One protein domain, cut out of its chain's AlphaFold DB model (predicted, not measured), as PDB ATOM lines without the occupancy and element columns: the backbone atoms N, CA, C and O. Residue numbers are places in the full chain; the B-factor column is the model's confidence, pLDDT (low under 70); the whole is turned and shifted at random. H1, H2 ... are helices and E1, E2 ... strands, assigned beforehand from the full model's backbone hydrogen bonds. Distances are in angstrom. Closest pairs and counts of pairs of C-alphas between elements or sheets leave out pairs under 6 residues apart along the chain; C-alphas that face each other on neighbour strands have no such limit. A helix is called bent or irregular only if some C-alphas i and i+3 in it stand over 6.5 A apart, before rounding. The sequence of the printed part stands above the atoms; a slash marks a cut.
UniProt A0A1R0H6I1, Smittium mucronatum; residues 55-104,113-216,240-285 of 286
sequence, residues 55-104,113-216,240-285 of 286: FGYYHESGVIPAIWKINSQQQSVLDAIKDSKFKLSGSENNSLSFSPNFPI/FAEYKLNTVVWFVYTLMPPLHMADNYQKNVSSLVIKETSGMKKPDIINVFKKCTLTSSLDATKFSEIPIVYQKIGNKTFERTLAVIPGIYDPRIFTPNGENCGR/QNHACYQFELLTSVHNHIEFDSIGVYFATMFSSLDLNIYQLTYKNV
ATOM      1  N   PHE A  55     -35.251 -22.849 -15.582       76.81
ATOM      2  CA  PHE A  55     -35.053 -23.201 -14.176       76.81
ATOM      3  C   PHE A  55     -33.688 -22.797 -13.628       76.81
ATOM      4  O   PHE A  55     -33.611 -22.390 -12.477       76.81
ATOM      5  N   GLY A  56     -32.625 -22.893 -14.423       79.19
ATOM      6  CA  GLY A  56     -31.295 -22.467 -14.000       79.19
ATOM      7  C   GLY A  56     -31.174 -20.949 -14.021       79.19
ATOM      8  O   GLY A  56     -30.987 -20.320 -12.988       79.19
ATOM      9  N   TYR A  57     -31.339 -20.335 -15.194       85.88
ATOM     10  CA  TYR A  57     -31.058 -18.913 -15.371       85.88
ATOM     11  C   TYR A  57     -32.045 -18.018 -14.620       85.88
ATOM     12  O   TYR A  57     -31.616 -17.216 -13.799       85.88
ATOM     13  N   TYR A  58     -33.356 -18.127 -14.855       85.19
ATOM     14  CA  TYR A  58     -34.301 -17.144 -14.298       85.19
ATOM     15  C   TYR A  58     -34.486 -17.271 -12.790       85.19
ATOM     16  O   TYR A  58     -34.704 -16.280 -12.103       85.19
ATOM     17  N   HIS A  59     -34.384 -18.468 -12.229       79.50
ATOM     18  CA  HIS A  59     -34.518 -18.593 -10.784       79.50
ATOM     19  C   HIS A  59     -33.237 -18.168 -10.058       79.50
ATOM     20  O   HIS A  59     -33.294 -17.334  -9.149       79.50
ATOM     21  N   GLU A  60     -32.068 -18.648 -10.495       85.25
ATOM     22  CA  GLU A  60     -30.802 -18.329  -9.826       85.25
ATOM     23  C   GLU A  60     -30.340 -16.884 -10.072       85.25
ATOM     24  O   GLU A  60     -29.754 -16.273  -9.175       85.25
ATOM     25  N   SER A  61     -30.639 -16.300 -11.242       88.19
ATOM     26  CA  SER A  61     -30.201 -14.936 -11.587       88.19
ATOM     27  C   SER A  61     -30.874 -13.833 -10.773       88.19
ATOM     28  O   SER A  61     -30.337 -12.734 -10.706       88.19
ATOM     29  N   GLY A  62     -31.990 -14.112 -10.098       89.00
ATOM     30  CA  GLY A  62     -32.561 -13.192  -9.113       89.00
ATOM     31  C   GLY A  62     -31.913 -13.334  -7.742       89.00
ATOM     32  O   GLY A  62     -31.453 -12.365  -7.133       89.00
ATOM     33  N   VAL A  63     -31.865 -14.573  -7.254       90.19
ATOM     34  CA  VAL A  63     -31.502 -14.885  -5.871       90.19
ATOM     35  C   VAL A  63     -30.020 -14.616  -5.604       90.19
ATOM     36  O   VAL A  63     -29.694 -13.956  -4.619       90.19
ATOM     37  N   ILE A  64     -29.118 -15.051  -6.493       90.62
ATOM     38  CA  ILE A  64     -27.669 -14.882  -6.295       90.62
ATOM     39  C   ILE A  64     -27.286 -13.392  -6.247       90.62
ATOM     40  O   ILE A  64     -26.647 -12.976  -5.273       90.62
ATOM     41  N   PRO A  65     -27.691 -12.540  -7.210       92.44
ATOM     42  CA  PRO A  65     -27.363 -11.121  -7.134       92.44
ATOM     43  C   PRO A  65     -28.063 -10.408  -5.978       92.44
ATOM     44  O   PRO A  65     -27.500  -9.450  -5.452       92.44
ATOM     45  N   ALA A  66     -29.243 -10.861  -5.536       92.69
ATOM     46  CA  ALA A  66     -29.897 -10.290  -4.359       92.69
ATOM     47  C   ALA A  66     -29.059 -10.502  -3.089       92.69
ATOM     48  O   ALA A  66     -28.791  -9.538  -2.370       92.69
ATOM     49  N   ILE A  67     -28.564 -11.725  -2.854       91.50
ATOM     50  CA  ILE A  67     -27.625 -12.005  -1.752       91.50
ATOM     51  C   ILE A  67     -26.368 -11.153  -1.908       91.50
ATOM     52  O   ILE A  67     -25.907 -10.557  -0.938       91.50
ATOM     53  N   TRP A  68     -25.811 -11.068  -3.119       90.88
ATOM     54  CA  TRP A  68     -24.576 -10.323  -3.345       90.88
ATOM     55  C   TRP A  68     -24.742  -8.828  -3.058       90.88
ATOM     56  O   TRP A  68     -23.882  -8.234  -2.410       90.88
ATOM     57  N   LYS A  69     -25.878  -8.233  -3.440       91.38
ATOM     58  CA  LYS A  69     -26.230  -6.853  -3.080       91.38
ATOM     59  C   LYS A  69     -26.366  -6.673  -1.568       91.38
ATOM     60  O   LYS A  69     -25.835  -5.701  -1.035       91.38
ATOM     61  N   ILE A  70     -27.021  -7.603  -0.871       91.44
ATOM     62  CA  ILE A  70     -27.157  -7.565   0.595       91.44
ATOM     63  C   ILE A  70     -25.783  -7.656   1.271       91.44
ATOM     64  O   ILE A  70     -25.482  -6.856   2.158       91.44
ATOM     65  N   ASN A  71     -24.931  -8.573   0.813       90.06
ATOM     66  CA  ASN A  71     -23.564  -8.742   1.300       90.06
ATOM     67  C   ASN A  71     -22.716  -7.492   1.042       90.06
ATOM     68  O   ASN A  71     -22.047  -7.005   1.950       90.06
ATOM     69  N   SER A  72     -22.789  -6.929  -0.167       88.56
ATOM     70  CA  SER A  72     -22.103  -5.683  -0.519       88.56
ATOM     71  C   SER A  72     -22.546  -4.541   0.389       88.56
ATOM     72  O   SER A  72     -21.708  -3.812   0.911       88.56
ATOM     73  N   GLN A  73     -23.852  -4.408   0.628       88.12
ATOM     74  CA  GLN A  73     -24.395  -3.384   1.512       88.12
ATOM     75  C   GLN A  73     -23.918  -3.578   2.960       88.12
ATOM     76  O   GLN A  73     -23.559  -2.613   3.632       88.12
ATOM     77  N   GLN A  74     -23.890  -4.820   3.450       87.62
ATOM     78  CA  GLN A  74     -23.389  -5.137   4.787       87.62
ATOM     79  C   GLN A  74     -21.892  -4.841   4.920       87.62
ATOM     80  O   GLN A  74     -21.469  -4.299   5.941       87.62
ATOM     81  N   GLN A  75     -21.105  -5.122   3.882       86.62
ATOM     82  CA  GLN A  75     -19.689  -4.779   3.843       86.62
ATOM     83  C   GLN A  75     -19.480  -3.260   3.873       86.62
ATOM     84  O   GLN A  75     -18.672  -2.783   4.663       86.62
ATOM     85  N   SER A  76     -20.271  -2.485   3.123       85.12
ATOM     86  CA  SER A  76     -20.225  -1.018   3.185       85.12
ATOM     87  C   SER A  76     -20.539  -0.473   4.582       85.12
ATOM     88  O   SER A  76     -19.919   0.495   5.010       85.12
ATOM     89  N   VAL A  77     -21.460  -1.104   5.321       84.81
ATOM     90  CA  VAL A  77     -21.735  -0.746   6.726       84.81
ATOM     91  C   VAL A  77     -20.528  -1.047   7.614       84.81
ATOM     92  O   VAL A  77     -20.139  -0.202   8.416       84.81
ATOM     93  N   LEU A  78     -19.913  -2.223   7.469       85.81
ATOM     94  CA  LEU A  78     -18.717  -2.591   8.233       85.81
ATOM     95  C   LEU A  78     -17.540  -1.652   7.957       85.81
ATOM     96  O   LEU A  78     -16.838  -1.266   8.890       85.81
ATOM     97  N   ASP A  79     -17.332  -1.273   6.701       84.62
ATOM     98  CA  ASP A  79     -16.261  -0.354   6.317       84.62
ATOM     99  C   ASP A  79     -16.541   1.062   6.828       84.62
ATOM    100  O   ASP A  79     -15.647   1.694   7.386       84.62
ATOM    101  N   ALA A  80     -17.796   1.523   6.781       81.19
ATOM    102  CA  ALA A  80     -18.193   2.788   7.398       81.19
ATOM    103  C   ALA A  80     -17.944   2.807   8.917       81.19
ATOM    104  O   ALA A  80     -17.540   3.836   9.457       81.19
ATOM    105  N   ILE A  81     -18.141   1.678   9.611       81.19
ATOM    106  CA  ILE A  81     -17.845   1.544  11.046       81.19
ATOM    107  C   ILE A  81     -16.341   1.616  11.305       81.19
ATOM    108  O   ILE A  81     -15.913   2.377  12.172       81.19
ATOM    109  N   LYS A  82     -15.535   0.858  10.551       83.19
ATOM    110  CA  LYS A  82     -14.068   0.851  10.690       83.19
ATOM    111  C   LYS A  82     -13.466   2.226  10.432       83.19
ATOM    112  O   LYS A  82     -12.600   2.667  11.180       83.19
ATOM    113  N   ASP A  83     -13.974   2.918   9.419       81.00
ATOM    114  CA  ASP A  83     -13.521   4.253   9.041       81.00
ATOM    115  C   ASP A  83     -14.076   5.358   9.955       81.00
ATOM    116  O   ASP A  83     -13.781   6.532   9.740       81.00
ATOM    117  N   SER A  84     -14.906   5.022  10.953       73.56
ATOM    118  CA  SER A  84     -15.650   5.995  11.771       73.56
ATOM    119  C   SER A  84     -16.483   6.991  10.942       73.56
ATOM    120  O   SER A  84     -16.744   8.109  11.380       73.56
ATOM    121  N   LYS A  85     -16.917   6.589   9.737       68.38
ATOM    122  CA  LYS A  85     -17.727   7.369   8.785       68.38
ATOM    123  C   LYS A  85     -19.225   7.099   8.963       68.38
ATOM    124  O   LYS A  85     -19.923   6.740   8.018       68.38
ATOM    125  N   PHE A  86     -19.753   7.254  10.171       64.25
ATOM    126  CA  PHE A  86     -21.197   7.175  10.398       64.25
ATOM    127  C   PHE A  86     -21.676   8.271  11.353       64.25
ATOM    128  O   PHE A  86     -20.929   8.807  12.169       64.25
ATOM    129  N   LYS A  87     -22.969   8.584  11.264       63.31
ATOM    130  CA  LYS A  87     -23.653   9.452  12.216       63.31
ATOM    131  C   LYS A  87     -24.564   8.588  13.073       63.31
ATOM    132  O   LYS A  87     -25.571   8.084  12.581       63.31
ATOM    133  N   LEU A  88     -24.242   8.449  14.359       63.47
ATOM    134  CA  LEU A  88     -25.170   7.878  15.334       63.47
ATOM    135  C   LEU A  88     -26.338   8.858  15.525       63.47
ATOM    136  O   LEU A  88     -26.311   9.725  16.395       63.47
ATOM    137  N   SER A  89     -27.349   8.772  14.665       59.88
ATOM    138  CA  SER A  89     -28.580   9.533  14.830       59.88
ATOM    139  C   SER A  89     -29.523   8.739  15.726       59.88
ATOM    140  O   SER A  89     -30.072   7.727  15.295       59.88
ATOM    141  N   GLY A  90     -29.706   9.191  16.969       55.22
ATOM    142  CA  GLY A  90     -30.746   8.643  17.844       55.22
ATOM    143  C   GLY A  90     -30.277   8.053  19.171       55.22
ATOM    144  O   GLY A  90     -30.838   7.045  19.590       55.22
ATOM    145  N   SER A  91     -29.348   8.707  19.885       46.47
ATOM    146  CA  SER A  91     -29.126   8.399  21.313       46.47
ATOM    147  C   SER A  91     -30.429   8.449  22.133       46.47
ATOM    148  O   SER A  91     -30.519   7.775  23.154       46.47
ATOM    149  N   GLU A  92     -31.438   9.197  21.674       53.81
ATOM    150  CA  GLU A  92     -32.773   9.256  22.287       53.81
ATOM    151  C   GLU A  92     -33.789   8.275  21.660       53.81
ATOM    152  O   GLU A  92     -34.753   7.897  22.318       53.81
ATOM    153  N   ASN A  93     -33.553   7.775  20.437       61.16
ATOM    154  CA  ASN A  93     -34.572   7.076  19.629       61.16
ATOM    155  C   ASN A  93     -34.314   5.574  19.411       61.16
ATOM    156  O   ASN A  93     -35.017   4.936  18.628       61.16
ATOM    157  N   ASN A  94     -33.335   4.974  20.099       80.62
ATOM    158  CA  ASN A  94     -33.020   3.542  19.974       80.62
ATOM    159  C   ASN A  94     -32.702   3.091  18.527       80.62
ATOM    160  O   ASN A  94     -32.843   1.911  18.216       80.62
ATOM    161  N   SER A  95     -32.247   3.991  17.650       82.38
ATOM    162  CA  SER A  95     -31.940   3.707  16.242       82.38
ATOM    163  C   SER A  95     -30.482   4.010  15.895       82.38
ATOM    164  O   SER A  95     -29.862   4.896  16.480       82.38
ATOM    165  N   LEU A  96     -29.943   3.294  14.914       81.69
ATOM    166  CA  LEU A  96     -28.603   3.466  14.360       81.69
ATOM    167  C   LEU A  96     -28.720   3.598  12.839       81.69
ATOM    168  O   LEU A  96     -29.131   2.652  12.174       81.69
ATOM    169  N   SER A  97     -28.384   4.765  12.293       80.81
ATOM    170  CA  SER A  97     -28.473   5.049  10.857       80.81
ATOM    171  C   SER A  97     -27.093   5.167  10.216       80.81
ATOM    172  O   SER A  97     -26.249   5.915  10.707       80.81
ATOM    173  N   PHE A  98     -26.889   4.512   9.080       75.69
ATOM    174  CA  PHE A  98     -25.680   4.622   8.273       75.69
ATOM    175  C   PHE A  98     -25.991   5.329   6.959       75.69
ATOM    176  O   PHE A  98     -26.966   5.000   6.282       75.69
ATOM    177  N   SER A  99     -25.131   6.277   6.589       72.06
ATOM    178  CA  SER A  99     -25.156   6.904   5.274       72.06
ATOM    179  C   SER A  99     -23.732   6.925   4.706       72.06
ATOM    180  O   SER A  99     -22.851   7.514   5.335       72.06
ATOM    181  N   PRO A 100     -23.482   6.257   3.568       60.72
ATOM    182  CA  PRO A 100     -22.130   5.965   3.087       60.72
ATOM    183  C   PRO A 100     -21.373   7.179   2.520       60.72
ATOM    184  O   PRO A 100     -20.163   7.095   2.339       60.72
ATOM    185  N   ASN A 101     -22.046   8.310   2.276       63.81
ATOM    186  CA  ASN A 101     -21.503   9.414   1.472       63.81
ATOM    187  C   ASN A 101     -21.312  10.750   2.211       63.81
ATOM    188  O   ASN A 101     -21.055  11.770   1.570       63.81
ATOM    189  N   PHE A 102     -21.410  10.794   3.543       57.31
ATOM    190  CA  PHE A 102     -21.204  12.053   4.265       57.31
ATOM    191  C   PHE A 102     -19.731  12.263   4.649       57.31
ATOM    192  O   PHE A 102     -19.180  11.447   5.394       57.31
ATOM    193  N   PRO A 103     -19.084  13.364   4.209       55.34
ATOM    194  CA  PRO A 103     -17.801  13.772   4.762       55.34
ATOM    195  C   PRO A 103     -18.013  14.124   6.234       55.34
ATOM    196  O   PRO A 103     -18.723  15.074   6.574       55.34
ATOM    197  N   ILE A 104     -17.446  13.313   7.122       56.19
ATOM    198  CA  ILE A 104     -17.548  13.550   8.557       56.19
ATOM    199  C   ILE A 104     -16.518  14.601   8.932       56.19
ATOM    200  O   ILE A 104     -15.315  14.358   8.865       56.19
ATOM    201  N   PHE A 113     -16.785   1.051  18.678       73.00
ATOM    202  CA  PHE A 113     -17.733   0.215  17.942       73.00
ATOM    203  C   PHE A 113     -17.407  -1.272  17.968       73.00
ATOM    204  O   PHE A 113     -18.256  -2.070  17.563       73.00
ATOM    205  N   ALA A 114     -16.236  -1.665  18.482       75.00
ATOM    206  CA  ALA A 114     -15.890  -3.073  18.648       75.00
ATOM    207  C   ALA A 114     -16.893  -3.815  19.550       75.00
ATOM    208  O   ALA A 114     -16.981  -5.040  19.509       75.00
ATOM    209  N   GLU A 115     -17.675  -3.074  20.338       84.50
ATOM    210  CA  GLU A 115     -18.643  -3.621  21.276       84.50
ATOM    211  C   GLU A 115     -20.067  -3.772  20.714       84.50
ATOM    212  O   GLU A 115     -20.909  -4.378  21.383       84.50
ATOM    213  N   TYR A 116     -20.374  -3.229  19.528       87.69
ATOM    214  CA  TYR A 116     -21.717  -3.337  18.950       87.69
ATOM    215  C   TYR A 116     -21.875  -4.575  18.073       87.69
ATOM    216  O   TYR A 116     -21.029  -4.895  17.240       87.69
ATOM    217  N   LYS A 117     -23.029  -5.230  18.213       92.00
ATOM    218  CA  LYS A 117     -23.448  -6.357  17.385       92.00
ATOM    219  C   LYS A 117     -24.583  -5.939  16.457       92.00
ATOM    220  O   LYS A 117     -25.656  -5.558  16.924       92.00
ATOM    221  N   LEU A 118     -24.355  -6.043  15.152       92.06
ATOM    222  CA  LEU A 118     -25.325  -5.728  14.105       92.06
ATOM    223  C   LEU A 118     -25.909  -7.009  13.513       92.06
ATOM    224  O   LEU A 118     -25.190  -7.827  12.950       92.06
ATOM    225  N   ASN A 119     -27.220  -7.178  13.596       93.75
ATOM    226  CA  ASN A 119     -27.926  -8.312  13.017       93.75
ATOM    227  C   ASN A 119     -28.731  -7.839  11.802       93.75
ATOM    228  O   ASN A 119     -29.580  -6.957  11.910       93.75
ATOM    229  N   THR A 120     -28.485  -8.428  10.638       93.88
ATOM    230  CA  THR A 120     -29.351  -8.269   9.467       93.88
ATOM    231  C   THR A 120     -30.137  -9.558   9.296       93.88
ATOM    232  O   THR A 120     -29.558 -10.601   9.004       93.88
ATOM    233  N   VAL A 121     -31.453  -9.499   9.491       94.75
ATOM    234  CA  VAL A 121     -32.351 -10.636   9.261       94.75
ATOM    235  C   VAL A 121     -33.005 -10.458   7.899       94.75
ATOM    236  O   VAL A 121     -33.714  -9.481   7.685       94.75
ATOM    237  N   VAL A 122     -32.776 -11.388   6.979       94.94
ATOM    238  CA  VAL A 122     -33.318 -11.348   5.615       94.94
ATOM    239  C   VAL A 122     -34.370 -12.430   5.465       94.94
ATOM    240  O   VAL A 122     -34.076 -13.602   5.681       94.94
ATOM    241  N   TRP A 123     -35.574 -12.044   5.062       95.69
ATOM    242  CA  TRP A 123     -36.660 -12.964   4.744       95.69
ATOM    243  C   TRP A 123     -36.879 -13.043   3.238       95.69
ATOM    244  O   TRP A 123     -37.251 -12.050   2.623       95.69
ATOM    245  N   PHE A 124     -36.700 -14.224   2.655       95.12
ATOM    246  CA  PHE A 124     -37.132 -14.523   1.290       95.12
ATOM    247  C   PHE A 124     -38.613 -14.913   1.314       95.12
ATOM    248  O   PHE A 124     -38.991 -15.919   1.919       95.12
ATOM    249  N   VAL A 125     -39.464 -14.068   0.728       94.81
ATOM    250  CA  VAL A 125     -40.925 -14.196   0.788       94.81
ATOM    251  C   VAL A 125     -41.427 -14.891  -0.459       94.81
ATOM    252  O   VAL A 125     -41.304 -14.354  -1.554       94.81
ATOM    253  N   TYR A 126     -41.986 -16.088  -0.287       91.69
ATOM    254  CA  TYR A 126     -42.364 -16.999  -1.379       91.69
ATOM    255  C   TYR A 126     -41.237 -17.385  -2.337       91.69
ATOM    256  O   TYR A 126     -41.461 -18.214  -3.205       91.69
ATOM    257  N   THR A 127     -40.038 -16.852  -2.138       86.81
ATOM    258  CA  THR A 127     -38.834 -17.281  -2.821       86.81
ATOM    259  C   THR A 127     -38.166 -18.378  -2.016       86.81
ATOM    260  O   THR A 127     -38.043 -18.281  -0.792       86.81
ATOM    261  N   LEU A 128     -37.754 -19.428  -2.709       81.88
ATOM    262  CA  LEU A 128     -37.038 -20.541  -2.100       81.88
ATOM    263  C   LEU A 128     -35.627 -20.141  -1.659       81.88
ATOM    264  O   LEU A 128     -35.030 -19.196  -2.187       81.88
ATOM    265  N   MET A 129     -35.122 -20.842  -0.643       74.69
ATOM    266  CA  MET A 129     -33.931 -20.412   0.071       74.69
ATOM    267  C   MET A 129     -32.709 -20.263  -0.844       74.69
ATOM    268  O   MET A 129     -32.372 -21.179  -1.599       74.69
ATOM    269  N   PRO A 130     -31.968 -19.148  -0.732       77.25
ATOM    270  CA  PRO A 130     -30.663 -19.061  -1.362       77.25
ATOM    271  C   PRO A 130     -29.689 -20.117  -0.815       77.25
ATOM    272  O   PRO A 130     -29.800 -20.525   0.348       77.25
ATOM    273  N   PRO A 131     -28.647 -20.482  -1.585       76.50
ATOM    274  CA  PRO A 131     -27.565 -21.306  -1.066       76.50
ATOM    275  C   PRO A 131     -26.887 -20.630   0.138       76.50
ATOM    276  O   PRO A 131     -26.206 -19.614  -0.008       76.50
ATOM    277  N   LEU A 132     -27.040 -21.203   1.341       81.31
ATOM    278  CA  LEU A 132     -26.537 -20.605   2.594       81.31
ATOM    279  C   LEU A 132     -25.036 -20.332   2.588       81.31
ATOM    280  O   LEU A 132     -24.585 -19.384   3.219       81.31
ATOM    281  N   HIS A 133     -24.258 -21.133   1.862       78.62
ATOM    282  CA  HIS A 133     -22.815 -20.937   1.765       78.62
ATOM    283  C   HIS A 133     -22.438 -19.613   1.075       78.62
ATOM    284  O   HIS A 133     -21.334 -19.123   1.286       78.62
ATOM    285  N   MET A 134     -23.336 -19.010   0.283       77.75
ATOM    286  CA  MET A 134     -23.139 -17.672  -0.296       77.75
ATOM    287  C   MET A 134     -23.438 -16.545   0.699       77.75
ATOM    288  O   MET A 134     -23.032 -15.402   0.492       77.75
ATOM    289  N   ALA A 135     -24.157 -16.858   1.775       77.12
ATOM    290  CA  ALA A 135     -24.456 -15.930   2.854       77.12
ATOM    291  C   ALA A 135     -23.365 -15.912   3.937       77.12
ATOM    292  O   ALA A 135     -23.411 -15.065   4.830       77.12
ATOM    293  N   ASP A 136     -22.412 -16.849   3.887       67.94
ATOM    294  CA  ASP A 136     -21.537 -17.146   5.016       67.94
ATOM    295  C   ASP A 136     -20.132 -16.528   4.899       67.94
ATOM    296  O   ASP A 136     -19.523 -16.472   3.829       67.94
ATOM    297  N   ASN A 137     -19.615 -16.161   6.079       55.28
ATOM    298  CA  ASN A 137     -18.262 -15.685   6.418       55.28
ATOM    299  C   ASN A 137     -17.973 -14.172   6.457       55.28
ATOM    300  O   ASN A 137     -16.821 -13.769   6.295       55.28
ATOM    301  N   TYR A 138     -18.942 -13.327   6.814       58.81
ATOM    302  CA  TYR A 138     -18.589 -12.013   7.382       58.81
ATOM    303  C   TYR A 138     -18.199 -12.140   8.863       58.81
ATOM    304  O   TYR A 138     -18.638 -13.064   9.549       58.81
ATOM    305  N   GLN A 139     -17.332 -11.240   9.350       62.44
ATOM    306  CA  GLN A 139     -16.783 -11.248  10.715       62.44
ATOM    307  C   GLN A 139     -17.892 -11.403  11.770       62.44
ATOM    308  O   GLN A 139     -18.523 -10.420  12.170       62.44
ATOM    309  N   LYS A 140     -18.072 -12.642  12.256       67.06
ATOM    310  CA  LYS A 140     -19.143 -13.058  13.184       67.06
ATOM    311  C   LYS A 140     -19.200 -12.237  14.477       67.06
ATOM    312  O   LYS A 140     -20.215 -12.266  15.168       67.06
ATOM    313  N   ASN A 141     -18.128 -11.515  14.797       79.12
ATOM    314  CA  ASN A 141     -18.005 -10.752  16.032       79.12
ATOM    315  C   ASN A 141     -18.775  -9.421  15.994       79.12
ATOM    316  O   ASN A 141     -19.319  -9.035  17.021       79.12
ATOM    317  N   VAL A 142     -18.862  -8.751  14.835       85.50
ATOM    318  CA  VAL A 142     -19.464  -7.403  14.724       85.50
ATOM    319  C   VAL A 142     -20.785  -7.428  13.960       85.50
ATOM    320  O   VAL A 142     -21.736  -6.759  14.352       85.50
ATOM    321  N   SER A 143     -20.884  -8.228  12.893       89.31
ATOM    322  CA  SER A 143     -22.116  -8.337  12.107       89.31
ATOM    323  C   SER A 143     -22.526  -9.784  11.889       89.31
ATOM    324  O   SER A 143     -21.679 -10.630  11.606       89.31
ATOM    325  N   SER A 144     -23.825 -10.052  11.952       90.81
ATOM    326  CA  SER A 144     -24.412 -11.326  11.560       90.81
ATOM    327  C   SER A 144     -25.465 -11.119  10.477       90.81
ATOM    328  O   SER A 144     -26.264 -10.184  10.538       90.81
ATOM    329  N   LEU A 145     -25.438 -11.992   9.473       91.56
ATOM    330  CA  LEU A 145     -26.465 -12.093   8.446       91.56
ATOM    331  C   LEU A 145     -27.256 -13.373   8.710       91.56
ATOM    332  O   LEU A 145     -26.692 -14.465   8.710       91.56
ATOM    333  N   VAL A 146     -28.553 -13.242   8.973       91.81
ATOM    334  CA  VAL A 146     -29.451 -14.368   9.231       91.81
ATOM    335  C   VAL A 146     -30.451 -14.440   8.094       91.81
ATOM    336  O   VAL A 146     -31.348 -13.605   8.003       91.81
ATOM    337  N   ILE A 147     -30.308 -15.446   7.237       92.25
ATOM    338  CA  ILE A 147     -31.257 -15.698   6.154       92.25
ATOM    339  C   ILE A 147     -32.360 -16.631   6.644       92.25
ATOM    340  O   ILE A 147     -32.103 -17.628   7.317       92.25
ATOM    341  N   LYS A 148     -33.597 -16.280   6.305       93.44
ATOM    342  CA  LYS A 148     -34.812 -17.041   6.566       93.44
ATOM    343  C   LYS A 148     -35.674 -17.045   5.305       93.44
ATOM    344  O   LYS A 148     -35.569 -16.145   4.473       93.44
ATOM    345  N   GLU A 149     -36.551 -18.027   5.185       92.69
ATOM    346  CA  GLU A 149     -37.503 -18.134   4.080       92.69
ATOM    347  C   GLU A 149     -38.930 -18.305   4.597       92.69
ATOM    348  O   GLU A 149     -39.151 -18.716   5.739       92.69
ATOM    349  N   THR A 150     -39.896 -17.990   3.739       93.62
ATOM    350  CA  THR A 150     -41.317 -18.233   4.000       93.62
ATOM    351  C   THR A 150     -41.951 -19.175   2.980       93.62
ATOM    352  O   THR A 150     -43.178 -19.173   2.839       93.62
ATOM    353  N   SER A 151     -41.152 -19.944   2.229       87.62
ATOM    354  CA  SER A 151     -41.698 -20.916   1.278       87.62
ATOM    355  C   SER A 151     -42.638 -21.897   1.997       87.62
ATOM    356  O   SER A 151     -42.412 -22.293   3.142       87.62
ATOM    357  N   GLY A 152     -43.778 -22.197   1.370       88.25
ATOM    358  CA  GLY A 152     -44.845 -23.027   1.940       88.25
ATOM    359  C   GLY A 152     -45.693 -22.388   3.055       88.25
ATOM    360  O   GLY A 152     -46.715 -22.962   3.435       88.25
ATOM    361  N   MET A 153     -45.338 -21.206   3.574       93.00
ATOM    362  CA  MET A 153     -46.141 -20.524   4.598       93.00
ATOM    363  C   MET A 153     -47.409 -19.905   4.001       93.00
ATOM    364  O   MET A 153     -47.399 -19.334   2.909       93.00
ATOM    365  N   LYS A 154     -48.524 -19.933   4.740       94.06
ATOM    366  CA  LYS A 154     -49.721 -19.191   4.328       94.06
ATOM    367  C   LYS A 154     -49.515 -17.701   4.596       94.06
ATOM    368  O   LYS A 154     -48.855 -17.316   5.558       94.06
ATOM    369  N   LYS A 155     -50.161 -16.849   3.797       92.69
ATOM    370  CA  LYS A 155     -50.155 -15.386   3.969       92.69
ATOM    371  C   LYS A 155     -50.322 -14.903   5.431       92.69
ATOM    372  O   LYS A 155     -49.505 -14.088   5.857       92.69
ATOM    373  N   PRO A 156     -51.311 -15.366   6.228       94.00
ATOM    374  CA  PRO A 156     -51.448 -14.927   7.622       94.00
ATOM    375  C   PRO A 156     -50.238 -15.280   8.499       94.00
ATOM    376  O   PRO A 156     -49.890 -14.513   9.396       94.00
ATOM    377  N   ASP A 157     -49.562 -16.396   8.226       95.50
ATOM    378  CA  ASP A 157     -48.379 -16.812   8.980       95.50
ATOM    379  C   ASP A 157     -47.181 -15.908   8.662       95.50
ATOM    380  O   ASP A 157     -46.449 -15.516   9.569       95.50
ATOM    381  N   ILE A 158     -47.037 -15.494   7.398       94.88
ATOM    382  CA  ILE A 158     -46.026 -14.517   6.957       94.88
ATOM    383  C   ILE A 158     -46.250 -13.164   7.639       94.88
ATOM    384  O   ILE A 158     -45.320 -12.557   8.168       94.88
ATOM    385  N   ILE A 159     -47.502 -12.710   7.705       93.38
ATOM    386  CA  ILE A 159     -47.854 -11.480   8.421       93.38
ATOM    387  C   ILE A 159     -47.484 -11.592   9.909       93.38
ATOM    388  O   ILE A 159     -46.933 -10.659  10.494       93.38
ATOM    389  N   ASN A 160     -47.748 -12.743  10.533       93.69
ATOM    390  CA  ASN A 160     -47.385 -12.997  11.928       93.69
ATOM    391  C   ASN A 160     -45.868 -13.048  12.156       93.69
ATOM    392  O   ASN A 160     -45.412 -12.696  13.245       93.69
ATOM    393  N   VAL A 161     -45.091 -13.459  11.152       94.25
ATOM    394  CA  VAL A 161     -43.629 -13.345  11.165       94.25
ATOM    395  C   VAL A 161     -43.218 -11.875  11.176       94.25
ATOM    396  O   VAL A 161     -42.523 -11.460  12.102       94.25
ATOM    397  N   PHE A 162     -43.706 -11.063  10.233       93.31
ATOM    398  CA  PHE A 162     -43.325  -9.649  10.154       93.31
ATOM    399  C   PHE A 162     -43.808  -8.810  11.342       93.31
ATOM    400  O   PHE A 162     -43.142  -7.849  11.713       93.31
ATOM    401  N   LYS A 163     -44.891  -9.213  12.021       90.12
ATOM    402  CA  LYS A 163     -45.310  -8.627  13.311       90.12
ATOM    403  C   LYS A 163     -44.257  -8.753  14.412       90.12
ATOM    404  O   LYS A 163     -44.216  -7.911  15.302       90.12
ATOM    405  N   LYS A 164     -43.455  -9.819  14.379       89.75
ATOM    406  CA  LYS A 164     -42.419 -10.118  15.381       89.75
ATOM    407  C   LYS A 164     -41.034  -9.626  14.962       89.75
ATOM    408  O   LYS A 164     -40.098  -9.734  15.748       89.75
ATOM    409  N   CYS A 165     -40.890  -9.158  13.726       90.00
ATOM    410  CA  CYS A 165     -39.630  -8.666  13.200       90.00
ATOM    411  C   CYS A 165     -39.286  -7.286  13.754       90.00
ATOM    412  O   CYS A 165     -40.160  -6.486  14.088       90.00
ATOM    413  N   THR A 166     -37.989  -7.005  13.804       81.69
ATOM    414  CA  THR A 166     -37.482  -5.705  14.223       81.69
ATOM    415  C   THR A 166     -37.817  -4.647  13.177       81.69
ATOM    416  O   THR A 166     -37.467  -4.801  12.003       81.69
ATOM    417  N   LEU A 167     -38.491  -3.585  13.622       79.44
ATOM    418  CA  LEU A 167     -38.924  -2.454  12.805       79.44
ATOM    419  C   LEU A 167     -37.945  -1.303  12.950       79.44
ATOM    420  O   LEU A 167     -37.559  -0.957  14.066       79.44
ATOM    421  N   THR A 168     -37.592  -0.682  11.834       76.12
ATOM    422  CA  THR A 168     -36.750   0.513  11.828       76.12
ATOM    423  C   THR A 168     -37.607   1.744  11.559       76.12
ATOM    424  O   THR A 168     -38.604   1.669  10.844       76.12
ATOM    425  N   SER A 169     -37.276   2.891  12.149       69.69
ATOM    426  CA  SER A 169     -37.987   4.132  11.825       69.69
ATOM    427  C   SER A 169     -37.669   4.527  10.389       69.69
ATOM    428  O   SER A 169     -36.488   4.661  10.051       69.69
ATOM    429  N   SER A 170     -38.693   4.746   9.562       58.72
ATOM    430  CA  SER A 170     -38.501   5.436   8.287       58.72
ATOM    431  C   SER A 170     -37.991   6.840   8.609       58.72
ATOM    432  O   SER A 170     -38.681   7.634   9.249       58.72
ATOM    433  N   LEU A 171     -36.737   7.118   8.252       57.56
ATOM    434  CA  LEU A 171     -36.249   8.491   8.223       57.56
ATOM    435  C   LEU A 171     -36.971   9.197   7.078       57.56
ATOM    436  O   LEU A 171     -37.243   8.576   6.055       57.56
ATOM    437  N   ASP A 172     -37.282  10.477   7.264       52.38
ATOM    438  CA  ASP A 172     -37.933  11.316   6.261       52.38
ATOM    439  C   ASP A 172     -37.131  11.276   4.941       52.38
ATOM    440  O   ASP A 172     -36.111  11.952   4.775       52.38
ATOM    441  N   ALA A 173     -37.555  10.394   4.027       46.41
ATOM    442  CA  ALA A 173     -36.857  10.049   2.786       46.41
ATOM    443  C   ALA A 173     -36.776  11.233   1.810       46.41
ATOM    444  O   ALA A 173     -36.067  11.183   0.810       46.41
ATOM    445  N   THR A 174     -37.462  12.334   2.123       44.81
ATOM    446  CA  THR A 174     -37.520  13.555   1.319       44.81
ATOM    447  C   THR A 174     -36.172  14.267   1.162       44.81
ATOM    448  O   THR A 174     -36.052  15.143   0.308       44.81
ATOM    449  N   LYS A 175     -35.141  13.905   1.943       46.53
ATOM    450  CA  LYS A 175     -33.832  14.588   1.932       46.53
ATOM    451  C   LYS A 175     -32.645  13.773   1.426       46.53
ATOM    452  O   LYS A 175     -31.570  14.352   1.283       46.53
ATOM    453  N   PHE A 176     -32.791  12.478   1.152       46.09
ATOM    454  CA  PHE A 176     -31.644  11.629   0.821       46.09
ATOM    455  C   PHE A 176     -31.811  10.967  -0.547       46.09
ATOM    456  O   PHE A 176     -32.799  10.293  -0.804       46.09
ATOM    457  N   SER A 177     -30.814  11.138  -1.421       50.41
ATOM    458  CA  SER A 177     -30.724  10.435  -2.711       50.41
ATOM    459  C   SER A 177     -30.429   8.939  -2.558       50.41
ATOM    460  O   SER A 177     -30.562   8.184  -3.516       50.41
ATOM    461  N   GLU A 178     -30.026   8.513  -1.359       66.12
ATOM    462  CA  GLU A 178     -29.770   7.124  -0.988       66.12
ATOM    463  C   GLU A 178     -30.508   6.808   0.313       66.12
ATOM    464  O   GLU A 178     -30.394   7.547   1.295       66.12
ATOM    465  N   ILE A 179     -31.254   5.704   0.328       64.44
ATOM    466  CA  ILE A 179     -32.034   5.289   1.495       64.44
ATOM    467  C   ILE A 179     -31.068   4.939   2.637       64.44
ATOM    468  O   ILE A 179     -30.220   4.053   2.469       64.44
ATOM    469  N   PRO A 180     -31.159   5.617   3.798       76.38
ATOM    470  CA  PRO A 180     -30.271   5.348   4.916       76.38
ATOM    471  C   PRO A 180     -30.494   3.928   5.436       76.38
ATOM    472  O   PRO A 180     -31.623   3.467   5.609       76.38
ATOM    473  N   ILE A 181     -29.400   3.235   5.743       83.19
ATOM    474  CA  ILE A 181     -29.480   1.915   6.364       83.19
ATOM    475  C   ILE A 181     -29.753   2.133   7.841       83.19
ATOM    476  O   ILE A 181     -28.888   2.629   8.561       83.19
ATOM    477  N   VAL A 182     -30.939   1.752   8.297       87.44
ATOM    478  CA  VAL A 182     -31.339   1.934   9.691       87.44
ATOM    479  C   VAL A 182     -31.343   0.580  10.388       87.44
ATOM    480  O   VAL A 182     -31.799  -0.414   9.832       87.44
ATOM    481  N   TYR A 183     -30.834   0.545  11.613       90.69
ATOM    482  CA  TYR A 183     -30.983  -0.557  12.550       90.69
ATOM    483  C   TYR A 183     -31.692  -0.060  13.805       90.69
ATOM    484  O   TYR A 183     -31.526   1.088  14.218       90.69
ATOM    485  N   GLN A 184     -32.441  -0.944  14.448       90.88
ATOM    486  CA  GLN A 184     -33.133  -0.678  15.700       90.88
ATOM    487  C   GLN A 184     -32.440  -1.431  16.834       90.88
ATOM    488  O   GLN A 184     -32.031  -2.583  16.686       90.88
ATOM    489  N   LYS A 185     -32.307  -0.792  17.990       90.75
ATOM    490  CA  LYS A 185     -31.739  -1.397  19.192       90.75
ATOM    491  C   LYS A 185     -32.702  -2.447  19.742       90.75
ATOM    492  O   LYS A 185     -33.833  -2.122  20.094       90.75
ATOM    493  N   ILE A 186     -32.227  -3.684  19.862       93.62
ATOM    494  CA  ILE A 186     -32.984  -4.812  20.435       93.62
ATOM    495  C   ILE A 186     -32.455  -5.247  21.805       93.62
ATOM    496  O   ILE A 186     -33.131  -5.954  22.544       93.62
ATOM    497  N   GLY A 187     -31.242  -4.823  22.165       90.94
ATOM    498  CA  GLY A 187     -30.609  -5.181  23.429       90.94
ATOM    499  C   GLY A 187     -29.441  -4.267  23.767       90.94
ATOM    500  O   GLY A 187     -29.194  -3.257  23.101       90.94
ATOM    501  N   ASN A 188     -28.692  -4.619  24.813       91.38
ATOM    502  CA  ASN A 188     -27.474  -3.888  25.141       91.38
ATOM    503  C   ASN A 188     -26.461  -4.052  24.000       91.38
ATOM    504  O   ASN A 188     -26.097  -5.176  23.655       91.38
ATOM    505  N   LYS A 189     -26.073  -2.930  23.383       89.75
ATOM    506  CA  LYS A 189     -25.158  -2.858  22.232       89.75
ATOM    507  C   LYS A 189     -25.535  -3.755  21.038       89.75
ATOM    508  O   LYS A 189     -24.709  -3.999  20.169       89.75
ATOM    509  N   THR A 190     -26.775  -4.238  20.970       92.12
ATOM    510  CA  THR A 190     -27.238  -5.111  19.885       92.12
ATOM    511  C   THR A 190     -28.304  -4.390  19.085       92.12
ATOM    512  O   THR A 190     -29.317  -3.949  19.637       92.12
ATOM    513  N   PHE A 191     -28.070  -4.296  17.786       92.94
ATOM    514  CA  PHE A 191     -28.942  -3.637  16.832       92.94
ATOM    515  C   PHE A 191     -29.349  -4.630  15.752       92.94
ATOM    516  O   PHE A 191     -28.545  -5.452  15.323       92.94
ATOM    517  N   GLU A 192     -30.592  -4.556  15.304       94.19
ATOM    518  CA  GLU A 192     -31.138  -5.443  14.288       94.19
ATOM    519  C   GLU A 192     -31.899  -4.652  13.223       94.19
ATOM    520  O   GLU A 192     -32.535  -3.637  13.513       94.19
ATOM    521  N   ARG A 193     -31.826  -5.119  11.978       93.94
ATOM    522  CA  ARG A 193     -32.696  -4.682  10.886       93.94
ATOM    523  C   ARG A 193     -33.313  -5.890  10.199       93.94
ATOM    524  O   ARG A 193     -32.669  -6.936  10.082       93.94
ATOM    525  N   THR A 194     -34.531  -5.713   9.701       95.06
ATOM    526  CA  THR A 194     -35.237  -6.736   8.926       95.06
ATOM    527  C   THR A 194     -35.322  -6.313   7.466       95.06
ATOM    528  O   THR A 194     -35.850  -5.244   7.154       95.06
ATOM    529  N   LEU A 195     -34.830  -7.170   6.576       95.50
ATOM    530  CA  LEU A 195     -34.999  -7.056   5.133       95.50
ATOM    531  C   LEU A 195     -35.992  -8.114   4.644       95.50
ATOM    532  O   LEU A 195     -36.038  -9.225   5.177       95.50
ATOM    533  N   ALA A 196     -36.757  -7.779   3.612       95.94
ATOM    534  CA  ALA A 196     -37.636  -8.709   2.916       95.94
ATOM    535  C   ALA A 196     -37.300  -8.719   1.426       95.94
ATOM    536  O   ALA A 196     -37.234  -7.671   0.792       95.94
ATOM    537  N   VAL A 197     -37.092  -9.904   0.873       95.88
ATOM    538  CA  VAL A 197     -36.849 -10.135  -0.547       95.88
ATOM    539  C   VAL A 197     -38.132 -10.720  -1.123       95.88
ATOM    540  O   VAL A 197     -38.537 -11.810  -0.727       95.88
ATOM    541  N   ILE A 198     -38.810  -9.964  -1.984       95.75
ATOM    542  CA  ILE A 198     -40.163 -10.267  -2.461       95.75
ATOM    543  C   ILE A 198     -40.171 -10.206  -3.996       95.75
ATOM    544  O   ILE A 198     -39.735  -9.192  -4.555       95.75
ATOM    545  N   PRO A 199     -40.672 -11.238  -4.699       95.50
ATOM    546  CA  PRO A 199     -40.867 -11.174  -6.145       95.50
ATOM    547  C   PRO A 199     -41.773 -10.002  -6.539       95.50
ATOM    548  O   PRO A 199     -42.795  -9.757  -5.899       95.50
ATOM    549  N   GLY A 200     -41.433  -9.293  -7.612       94.00
ATOM    550  CA  GLY A 200     -42.125  -8.090  -8.083       94.00
ATOM    551  C   GLY A 200     -43.555  -8.326  -8.564       94.00
ATOM    552  O   GLY A 200     -44.324  -7.379  -8.681       94.00
ATOM    553  N   ILE A 201     -43.943  -9.586  -8.767       93.81
ATOM    554  CA  ILE A 201     -45.338  -9.981  -9.000       93.81
ATOM    555  C   ILE A 201     -46.231  -9.831  -7.757       93.81
ATOM    556  O   ILE A 201     -47.454  -9.827  -7.886       93.81
ATOM    557  N   TYR A 202     -45.647  -9.728  -6.559       93.06
ATOM    558  CA  TYR A 202     -46.381  -9.557  -5.312       93.06
ATOM    559  C   TYR A 202     -46.328  -8.108  -4.841       93.06
ATOM    560  O   TYR A 202     -45.259  -7.517  -4.704       93.06
ATOM    561  N   ASP A 203     -47.493  -7.563  -4.498       92.94
ATOM    562  CA  ASP A 203     -47.574  -6.278  -3.813       92.94
ATOM    563  C   ASP A 203     -47.079  -6.437  -2.361       92.94
ATOM    564  O   ASP A 203     -47.712  -7.158  -1.584       92.94
ATOM    565  N   PRO A 204     -45.989  -5.765  -1.941       93.38
ATOM    566  CA  PRO A 204     -45.447  -5.907  -0.591       93.38
ATOM    567  C   PRO A 204     -46.446  -5.491   0.501       93.38
ATOM    568  O   PRO A 204     -46.385  -5.993   1.628       93.38
ATOM    569  N   ARG A 205     -47.422  -4.624   0.185       90.62
ATOM    570  CA  ARG A 205     -48.451  -4.158   1.129       90.62
ATOM    571  C   ARG A 205     -49.286  -5.309   1.679       90.62
ATOM    572  O   ARG A 205     -49.733  -5.240   2.823       90.62
ATOM    573  N   ILE A 206     -49.441  -6.400   0.927       91.25
ATOM    574  CA  ILE A 206     -50.233  -7.558   1.361       91.25
ATOM    575  C   ILE A 206     -49.608  -8.299   2.548       91.25
ATOM    576  O   ILE A 206     -50.317  -9.048   3.220       91.25
ATOM    577  N   PHE A 207     -48.309  -8.108   2.793       92.12
ATOM    578  CA  PHE A 207     -47.573  -8.719   3.901       92.12
ATOM    579  C   PHE A 207     -47.417  -7.776   5.097       92.12
ATOM    580  O   PHE A 207     -46.813  -8.151   6.102       92.12
ATOM    581  N   THR A 208     -47.955  -6.556   5.014       89.31
ATOM    582  CA  THR A 208     -47.887  -5.604   6.122       89.31
ATOM    583  C   THR A 208     -48.856  -6.012   7.243       89.31
ATOM    584  O   THR A 208     -50.029  -6.291   6.981       89.31
ATOM    585  N   PRO A 209     -48.414  -6.015   8.513       81.12
ATOM    586  CA  PRO A 209     -49.249  -6.334   9.672       81.12
ATOM    587  C   PRO A 209     -50.577  -5.590   9.806       81.12
ATOM    588  O   PRO A 209     -51.507  -6.146  10.391       81.12
ATOM    589  N   ASN A 210     -50.663  -4.376   9.254       76.19
ATOM    590  CA  ASN A 210     -51.820  -3.484   9.365       76.19
ATOM    591  C   ASN A 210     -52.558  -3.273   8.026       76.19
ATOM    592  O   ASN A 210     -53.482  -2.460   7.962       76.19
ATOM    593  N   GLY A 211     -52.184  -3.997   6.963       61.00
ATOM    594  CA  GLY A 211     -52.666  -3.749   5.598       61.00
ATOM    595  C   GLY A 211     -54.188  -3.815   5.420       61.00
ATOM    596  O   GLY A 211     -54.729  -3.131   4.557       61.00
ATOM    597  N   GLU A 212     -54.905  -4.568   6.260       57.41
ATOM    598  CA  GLU A 212     -56.372  -4.653   6.171       57.41
ATOM    599  C   GLU A 212     -57.086  -3.374   6.633       57.41
ATOM    600  O   GLU A 212     -58.147  -3.043   6.102       57.41
ATOM    601  N   ASN A 213     -56.487  -2.623   7.564       55.69
ATOM    602  CA  ASN A 213     -57.083  -1.403   8.113       55.69
ATOM    603  C   ASN A 213     -56.577  -0.136   7.417       55.69
ATOM    604  O   ASN A 213     -57.306   0.850   7.356       55.69
ATOM    605  N   CYS A 214     -55.371  -0.164   6.841       54.50
ATOM    606  CA  CYS A 214     -54.823   0.989   6.126       54.50
ATOM    607  C   CYS A 214     -55.393   1.165   4.706       54.50
ATOM    608  O   CYS A 214     -55.149   2.204   4.113       54.50
ATOM    609  N   GLY A 215     -56.131   0.195   4.143       49.16
ATOM    610  CA  GLY A 215     -56.569   0.228   2.733       49.16
ATOM    611  C   GLY A 215     -58.080   0.192   2.473       49.16
ATOM    612  O   GLY A 215     -58.504   0.409   1.343       49.16
ATOM    613  N   ARG A 216     -58.927  -0.066   3.479       48.25
ATOM    614  CA  ARG A 216     -60.385  -0.246   3.277       48.25
ATOM    615  C   ARG A 216     -61.219   1.043   3.295       48.25
ATOM    616  O   ARG A 216     -62.444   0.973   3.322       48.25
ATOM    617  N   GLN A 240     -55.453   9.197  17.160       66.25
ATOM    618  CA  GLN A 240     -54.785   7.909  17.397       66.25
ATOM    619  C   GLN A 240     -53.461   7.799  16.632       66.25
ATOM    620  O   GLN A 240     -53.448   7.784  15.401       66.25
ATOM    621  N   ASN A 241     -52.359   7.651  17.374       63.34
ATOM    622  CA  ASN A 241     -51.041   7.333  16.826       63.34
ATOM    623  C   ASN A 241     -51.043   5.885  16.321       63.34
ATOM    624  O   ASN A 241     -50.786   4.948  17.079       63.34
ATOM    625  N   HIS A 242     -51.355   5.695  15.041       66.62
ATOM    626  CA  HIS A 242     -51.237   4.394  14.388       66.62
ATOM    627  C   HIS A 242     -49.867   4.285  13.730       66.62
ATOM    628  O   HIS A 242     -49.586   4.956  12.740       66.62
ATOM    629  N   ALA A 243     -49.012   3.415  14.268       67.62
ATOM    630  CA  ALA A 243     -47.784   3.033  13.584       67.62
ATOM    631  C   ALA A 243     -48.148   2.233  12.323       67.62
ATOM    632  O   ALA A 243     -48.759   1.161  12.409       67.62
ATOM    633  N   CYS A 244     -47.790   2.747  11.144       81.06
ATOM    634  CA  CYS A 244     -47.994   2.027   9.893       81.06
ATOM    635  C   CYS A 244     -46.707   1.305   9.497       81.06
ATOM    636  O   CYS A 244     -45.654   1.924   9.355       81.06
ATOM    637  N   TYR A 245     -46.808  -0.011   9.312       86.25
ATOM    638  CA  TYR A 245     -45.734  -0.819   8.745       86.25
ATOM    639  C   TYR A 245     -45.629  -0.515   7.255       86.25
ATOM    640  O   TYR A 245     -46.646  -0.502   6.556       86.25
ATOM    641  N   GLN A 246     -44.413  -0.319   6.767       90.75
ATOM    642  CA  GLN A 246     -44.145  -0.055   5.364       90.75
ATOM    643  C   GLN A 246     -42.930  -0.860   4.904       90.75
ATOM    644  O   GLN A 246     -41.967  -1.051   5.641       90.75
ATOM    645  N   PHE A 247     -42.990  -1.351   3.670       92.00
ATOM    646  CA  PHE A 247     -41.827  -1.894   2.983       92.00
ATOM    647  C   PHE A 247     -41.224  -0.784   2.128       92.00
ATOM    648  O   PHE A 247     -41.859  -0.300   1.192       92.00
ATOM    649  N   GLU A 248     -40.014  -0.361   2.471       91.12
ATOM    650  CA  GLU A 248     -39.265   0.645   1.725       91.12
ATOM    651  C   GLU A 248     -38.322  -0.059   0.747       91.12
ATOM    652  O   GLU A 248     -37.474  -0.849   1.162       91.12
ATOM    653  N   LEU A 249     -38.510   0.167  -0.555       92.19
ATOM    654  CA  LEU A 249     -37.730  -0.496  -1.599       92.19
ATOM    655  C   LEU A 249     -36.283   0.000  -1.565       92.19
ATOM    656  O   LEU A 249     -36.031   1.156  -1.873       92.19
ATOM    657  N   LEU A 250     -35.333  -0.881  -1.252       89.56
ATOM    658  CA  LEU A 250     -33.905  -0.565  -1.272       89.56
ATOM    659  C   LEU A 250     -33.312  -0.714  -2.673       89.56
ATOM    660  O   LEU A 250     -32.551   0.129  -3.136       89.56
ATOM    661  N   THR A 251     -33.601  -1.837  -3.331       92.44
ATOM    662  CA  THR A 251     -33.064  -2.159  -4.656       92.44
ATOM    663  C   THR A 251     -33.855  -3.296  -5.295       92.44
ATOM    664  O   THR A 251     -34.497  -4.083  -4.600       92.44
ATOM    665  N   SER A 252     -33.748  -3.415  -6.614       94.19
ATOM    666  CA  SER A 252     -34.369  -4.477  -7.405       94.19
ATOM    667  C   SER A 252     -33.304  -5.270  -8.152       94.19
ATOM    668  O   SER A 252     -32.270  -4.731  -8.561       94.19
ATOM    669  N   VAL A 253     -33.522  -6.569  -8.309       94.19
ATOM    670  CA  VAL A 253     -32.723  -7.452  -9.162       94.19
ATOM    671  C   VAL A 253     -33.627  -7.964 -10.270       94.19
ATOM    672  O   VAL A 253     -34.676  -8.521  -9.986       94.19
ATOM    673  N   HIS A 254     -33.235  -7.765 -11.520       94.19
ATOM    674  CA  HIS A 254     -34.041  -8.170 -12.669       94.19
ATOM    675  C   HIS A 254     -33.868  -9.659 -13.001       94.19
ATOM    676  O   HIS A 254     -32.904 -10.293 -12.571       94.19
ATOM    677  N   ASN A 255     -34.759 -10.170 -13.853       91.75
ATOM    678  CA  ASN A 255     -34.742 -11.518 -14.435       91.75
ATOM    679  C   ASN A 255     -34.991 -12.667 -13.447       91.75
ATOM    680  O   ASN A 255     -34.532 -13.782 -13.675       91.75
ATOM    681  N   HIS A 256     -35.772 -12.430 -12.398       91.81
ATOM    682  CA  HIS A 256     -36.207 -13.450 -11.458       91.81
ATOM    683  C   HIS A 256     -37.597 -14.018 -11.780       91.81
ATOM    684  O   HIS A 256     -38.564 -13.271 -11.959       91.81
ATOM    685  N   ILE A 257     -37.715 -15.348 -11.769       90.00
ATOM    686  CA  ILE A 257     -39.002 -16.055 -11.793       90.00
ATOM    687  C   ILE A 257     -39.077 -17.004 -10.601       90.00
ATOM    688  O   ILE A 257     -38.235 -17.890 -10.455       90.00
ATOM    689  N   GLU A 258     -40.131 -16.849  -9.802       87.88
ATOM    690  CA  GLU A 258     -40.466 -17.795  -8.743       87.88
ATOM    691  C   GLU A 258     -41.428 -18.877  -9.253       87.88
ATOM    692  O   GLU A 258     -42.555 -18.599  -9.681       87.88
ATOM    693  N   PHE A 259     -40.994 -20.133  -9.195       82.62
ATOM    694  CA  PHE A 259     -41.709 -21.255  -9.802       82.62
ATOM    695  C   PHE A 259     -42.943 -21.683  -9.026       82.62
ATOM    696  O   PHE A 259     -43.936 -22.062  -9.651       82.62
ATOM    697  N   ASP A 260     -42.933 -21.533  -7.701       80.94
ATOM    698  CA  ASP A 260     -44.123 -21.776  -6.876       80.94
ATOM    699  C   ASP A 260     -45.274 -20.825  -7.255       80.94
ATOM    700  O   ASP A 260     -46.446 -21.087  -6.982       80.94
ATOM    701  N   SER A 261     -44.940 -19.740  -7.958       85.62
ATOM    702  CA  SER A 261     -45.852 -18.688  -8.393       85.62
ATOM    703  C   SER A 261     -46.037 -18.646  -9.913       85.62
ATOM    704  O   SER A 261     -46.583 -17.671 -10.429       85.62
ATOM    705  N   ILE A 262     -45.618 -19.677 -10.661       85.44
ATOM    706  CA  ILE A 262     -45.601 -19.636 -12.134       85.44
ATOM    707  C   ILE A 262     -46.981 -19.345 -12.745       85.44
ATOM    708  O   ILE A 262     -47.084 -18.635 -13.744       85.44
ATOM    709  N   GLY A 263     -48.061 -19.816 -12.111       86.12
ATOM    710  CA  GLY A 263     -49.428 -19.499 -12.532       86.12
ATOM    711  C   GLY A 263     -49.746 -18.000 -12.468       86.12
ATOM    712  O   GLY A 263     -50.419 -17.481 -13.354       86.12
ATOM    713  N   VAL A 264     -49.210 -17.290 -11.468       86.69
ATOM    714  CA  VAL A 264     -49.351 -15.831 -11.324       86.69
ATOM    715  C   VAL A 264     -48.565 -15.110 -12.415       86.69
ATOM    716  O   VAL A 264     -49.080 -14.167 -13.013       86.69
ATOM    717  N   TYR A 265     -47.356 -15.576 -12.743       87.56
ATOM    718  CA  TYR A 265     -46.576 -15.025 -13.856       87.56
ATOM    719  C   TYR A 265     -47.311 -15.156 -15.194       87.56
ATOM    720  O   TYR A 265     -47.401 -14.182 -15.934       87.56
ATOM    721  N   PHE A 266     -47.911 -16.312 -15.489       89.06
ATOM    722  CA  PHE A 266     -48.727 -16.466 -16.698       89.06
ATOM    723  C   PHE A 266     -49.976 -15.577 -16.678       89.06
ATOM    724  O   PHE A 266     -50.280 -14.939 -17.682       89.06
ATOM    725  N   ALA A 267     -50.675 -15.488 -15.542       89.38
ATOM    726  CA  ALA A 267     -51.859 -14.636 -15.406       89.38
ATOM    727  C   ALA A 267     -51.540 -13.142 -15.588       89.38
ATOM    728  O   ALA A 267     -52.359 -12.392 -16.112       89.38
ATOM    729  N   THR A 268     -50.342 -12.722 -15.183       87.38
ATOM    730  CA  THR A 268     -49.844 -11.345 -15.320       87.38
ATOM    731  C   THR A 268     -49.047 -11.118 -16.603       87.38
ATOM    732  O   THR A 268     -48.528 -10.024 -16.801       87.38
ATOM    733  N   MET A 269     -48.931 -12.124 -17.479       90.19
ATOM    734  CA  MET A 269     -48.097 -12.075 -18.687       90.19
ATOM    735  C   MET A 269     -46.661 -11.605 -18.407       90.19
ATOM    736  O   MET A 269     -46.077 -10.866 -19.196       90.19
ATOM    737  N   PHE A 270     -46.089 -12.039 -17.279       88.75
ATOM    738  CA  PHE A 270     -44.747 -11.664 -16.829       88.75
ATOM    739  C   PHE A 270     -44.565 -10.144 -16.673       88.75
ATOM    740  O   PHE A 270     -43.509  -9.606 -16.999       88.75
ATOM    741  N   SER A 271     -45.585  -9.445 -16.156       88.81
ATOM    742  CA  SER A 271     -45.575  -7.982 -15.988       88.81
ATOM    743  C   SER A 271     -44.399  -7.452 -15.161       88.81
ATOM    744  O   SER A 271     -44.000  -6.305 -15.331       88.81
ATOM    745  N   SER A 272     -43.855  -8.267 -14.255       92.19
ATOM    746  CA  SER A 272     -42.601  -7.996 -13.557       92.19
ATOM    747  C   SER A 272     -41.801  -9.286 -13.426       92.19
ATOM    748  O   SER A 272     -42.345 -10.337 -13.089       92.19
ATOM    749  N   LEU A 273     -40.499  -9.182 -13.681       93.56
ATOM    750  CA  LEU A 273     -39.503 -10.233 -13.474       93.56
ATOM    751  C   LEU A 273     -38.488  -9.792 -12.419       93.56
ATOM    752  O   LEU A 273     -37.320 -10.166 -12.473       93.56
ATOM    753  N   ASP A 274     -38.903  -8.931 -11.497       95.12
ATOM    754  CA  ASP A 274     -37.992  -8.363 -10.515       95.12
ATOM    755  C   ASP A 274     -38.021  -9.168  -9.221       95.12
ATOM    756  O   ASP A 274     -39.036  -9.741  -8.830       95.12
ATOM    757  N   LEU A 275     -36.897  -9.184  -8.524       95.12
ATOM    758  CA  LEU A 275     -36.775  -9.590  -7.139       95.12
ATOM    759  C   LEU A 275     -36.399  -8.351  -6.338       95.12
ATOM    760  O   LEU A 275     -35.291  -7.817  -6.449       95.12
ATOM    761  N   ASN A 276     -37.360  -7.857  -5.574       95.56
ATOM    762  CA  ASN A 276     -37.267  -6.582  -4.889       95.56
ATOM    763  C   ASN A 276     -36.803  -6.795  -3.450       95.56
ATOM    764  O   ASN A 276     -37.317  -7.662  -2.744       95.56
ATOM    765  N   ILE A 277     -35.837  -5.996  -3.012       95.25
ATOM    766  CA  ILE A 277     -35.291  -6.024  -1.657       95.25
ATOM    767  C   ILE A 277     -35.831  -4.810  -0.920       95.25
ATOM    768  O   ILE A 277     -35.553  -3.671  -1.292       95.25
ATOM    769  N   TYR A 278     -36.579  -5.061   0.141       94.38
ATOM    770  CA  TYR A 278     -37.218  -4.052   0.966       94.38
ATOM    771  C   TYR A 278     -36.611  -4.021   2.364       94.38
ATOM    772  O   TYR A 278     -36.225  -5.056   2.909       94.38
ATOM    773  N   GLN A 279     -36.602  -2.843   2.977       93.00
ATOM    774  CA  GLN A 279     -36.440  -2.679   4.415       93.00
ATOM    775  C   GLN A 279     -37.819  -2.563   5.059       93.00
ATOM    776  O   GLN A 279     -38.667  -1.808   4.583       93.00
ATOM    777  N   LEU A 280     -38.051  -3.304   6.142       91.69
ATOM    778  CA  LEU A 280     -39.286  -3.176   6.907       91.69
ATOM    779  C   LEU A 280     -39.171  -1.988   7.869       91.69
ATOM    780  O   LEU A 280     -38.428  -2.047   8.852       91.69
ATOM    781  N   THR A 281     -39.921  -0.928   7.588       90.00
ATOM    782  CA  THR A 281     -39.935   0.304   8.372       90.00
ATOM    783  C   THR A 281     -41.282   0.526   9.058       90.00
ATOM    784  O   THR A 281     -42.309  -0.044   8.681       90.00
ATOM    785  N   TYR A 282     -41.283   1.356  10.097       85.62
ATOM    786  CA  TYR A 282     -42.489   1.975  10.627       85.62
ATOM    787  C   TYR A 282     -42.465   3.469  10.305       85.62
ATOM    788  O   TYR A 282     -41.440   4.139  10.467       85.62
ATOM    789  N   LYS A 283     -43.600   3.992   9.842       81.81
ATOM    790  CA  LYS A 283     -43.808   5.424   9.633       81.81
ATOM    791  C   LYS A 283     -44.740   5.940  10.723       81.81
ATOM    792  O   LYS A 283     -45.861   5.441  10.863       81.81
ATOM    793  N   ASN A 284     -44.267   6.917  11.495       71.81
ATOM    794  CA  ASN A 284     -45.140   7.703  12.359       71.81
ATOM    795  C   ASN A 284     -45.930   8.647  11.452       71.81
ATOM    796  O   ASN A 284     -45.343   9.470  10.753       71.81
ATOM    797  N   VAL A 285     -47.247   8.465  11.402       66.62
ATOM    798  CA  VAL A 285     -48.144   9.416  10.748       66.62
ATOM    799  C   VAL A 285     -48.510  10.438  11.816       66.62
ATOM    800  O   VAL A 285     -49.276  10.113  12.722       66.62
TER     801      VAL A 285
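This is residues 55 to 104, 113 to 216 and 240 to 285 of the 286 residues of a protein of Smittium mucronatum (UniProt A0A1R0H6I1). A strongly twisted sheet of seven strands curls round one long helix, H1; the short helix H2 lies on the opposite face, and H5 sits off the sheet near the first turns of H1. The hairpin E4 and E5 joins the sheet's parts: E5 has E2 on one side and E4 and E7 on the other. The printed part has 200 residues with five named helices and seven named strands, in the order H1 E1 E2 E3 H2 E4 E5 H3 H4 E6 H5 E7; the class is mixed, helices and strands. The branched sheet is mixed, with parallel and antiparallel pairs. The whole is compact, with a radius of gyration of the C-alphas of 17.1 A and spans of 50 by 45 by 29 A.

The strands are E1, residues 95 to 98; E2, 117 to 124, 22.6 A long; E3, 143 to 149; E4, 181 to 187; E5, 190 to 199, 30.0 A; E6, 243 to 253, 29.2 A; and E7, 275 to 284, 27.4 A, ending at C-alpha 284 (-45.140, 7.703, 12.359). H1, residues 55 to 82, runs 40.5 A from C-alpha 55 (-35.053, -23.201, -14.176). H2 is residues 155 to 164, H3 204 to 207, H4 211 to 214 and H5 259 to 267. H5 is irregular: C-alphas 260 and 263 are 8.1 A apart.

E5 is parallel to E2, with N 121 and O 193 at 2.9 A, and antiparallel to E4, with N 192 and O 184 at 2.8 A, and to E7, with N 278 and O 196 at 2.8 A. E3 is parallel to E2, with N 146 and O 120 at 2.8 A. The edge strand E1 is antiparallel to E4, with N 96 and O 183 at 2.8 A, and the edge strand E6 is antiparallel to E7, with N 248 and O 279 at 2.9 A. H1 is on the sheet; its closest C-alphas to E6 are Gly 62 and Val 253, 5.7 A. H2, on the opposite face, touches H3, with C-alphas of Ile 159 and Phe 207 5.3 A apart. H3 and H4 only graze the sheet. H5 is not on it. O i to N i+4 pairs are within hydrogen-bond range in 20 of 24 for H1, 5 of 6 for H2 and 3 of 5 for H5; H3 and H4 are too short for one.

The farthest C-alphas, Ala 114 and Ala 267, are 50.9 A apart. Residues 105 to 112 and 217 to 239 are not printed, with C-alpha gaps of 16.3 A and 17.2 A. The links H1 to E1, E2 to E3 and H2 to E4 are long. Mean pLDDT of the printed part is 82.2; it is under 70 in 41 residues, among them 85 to 93 and 169 to 179.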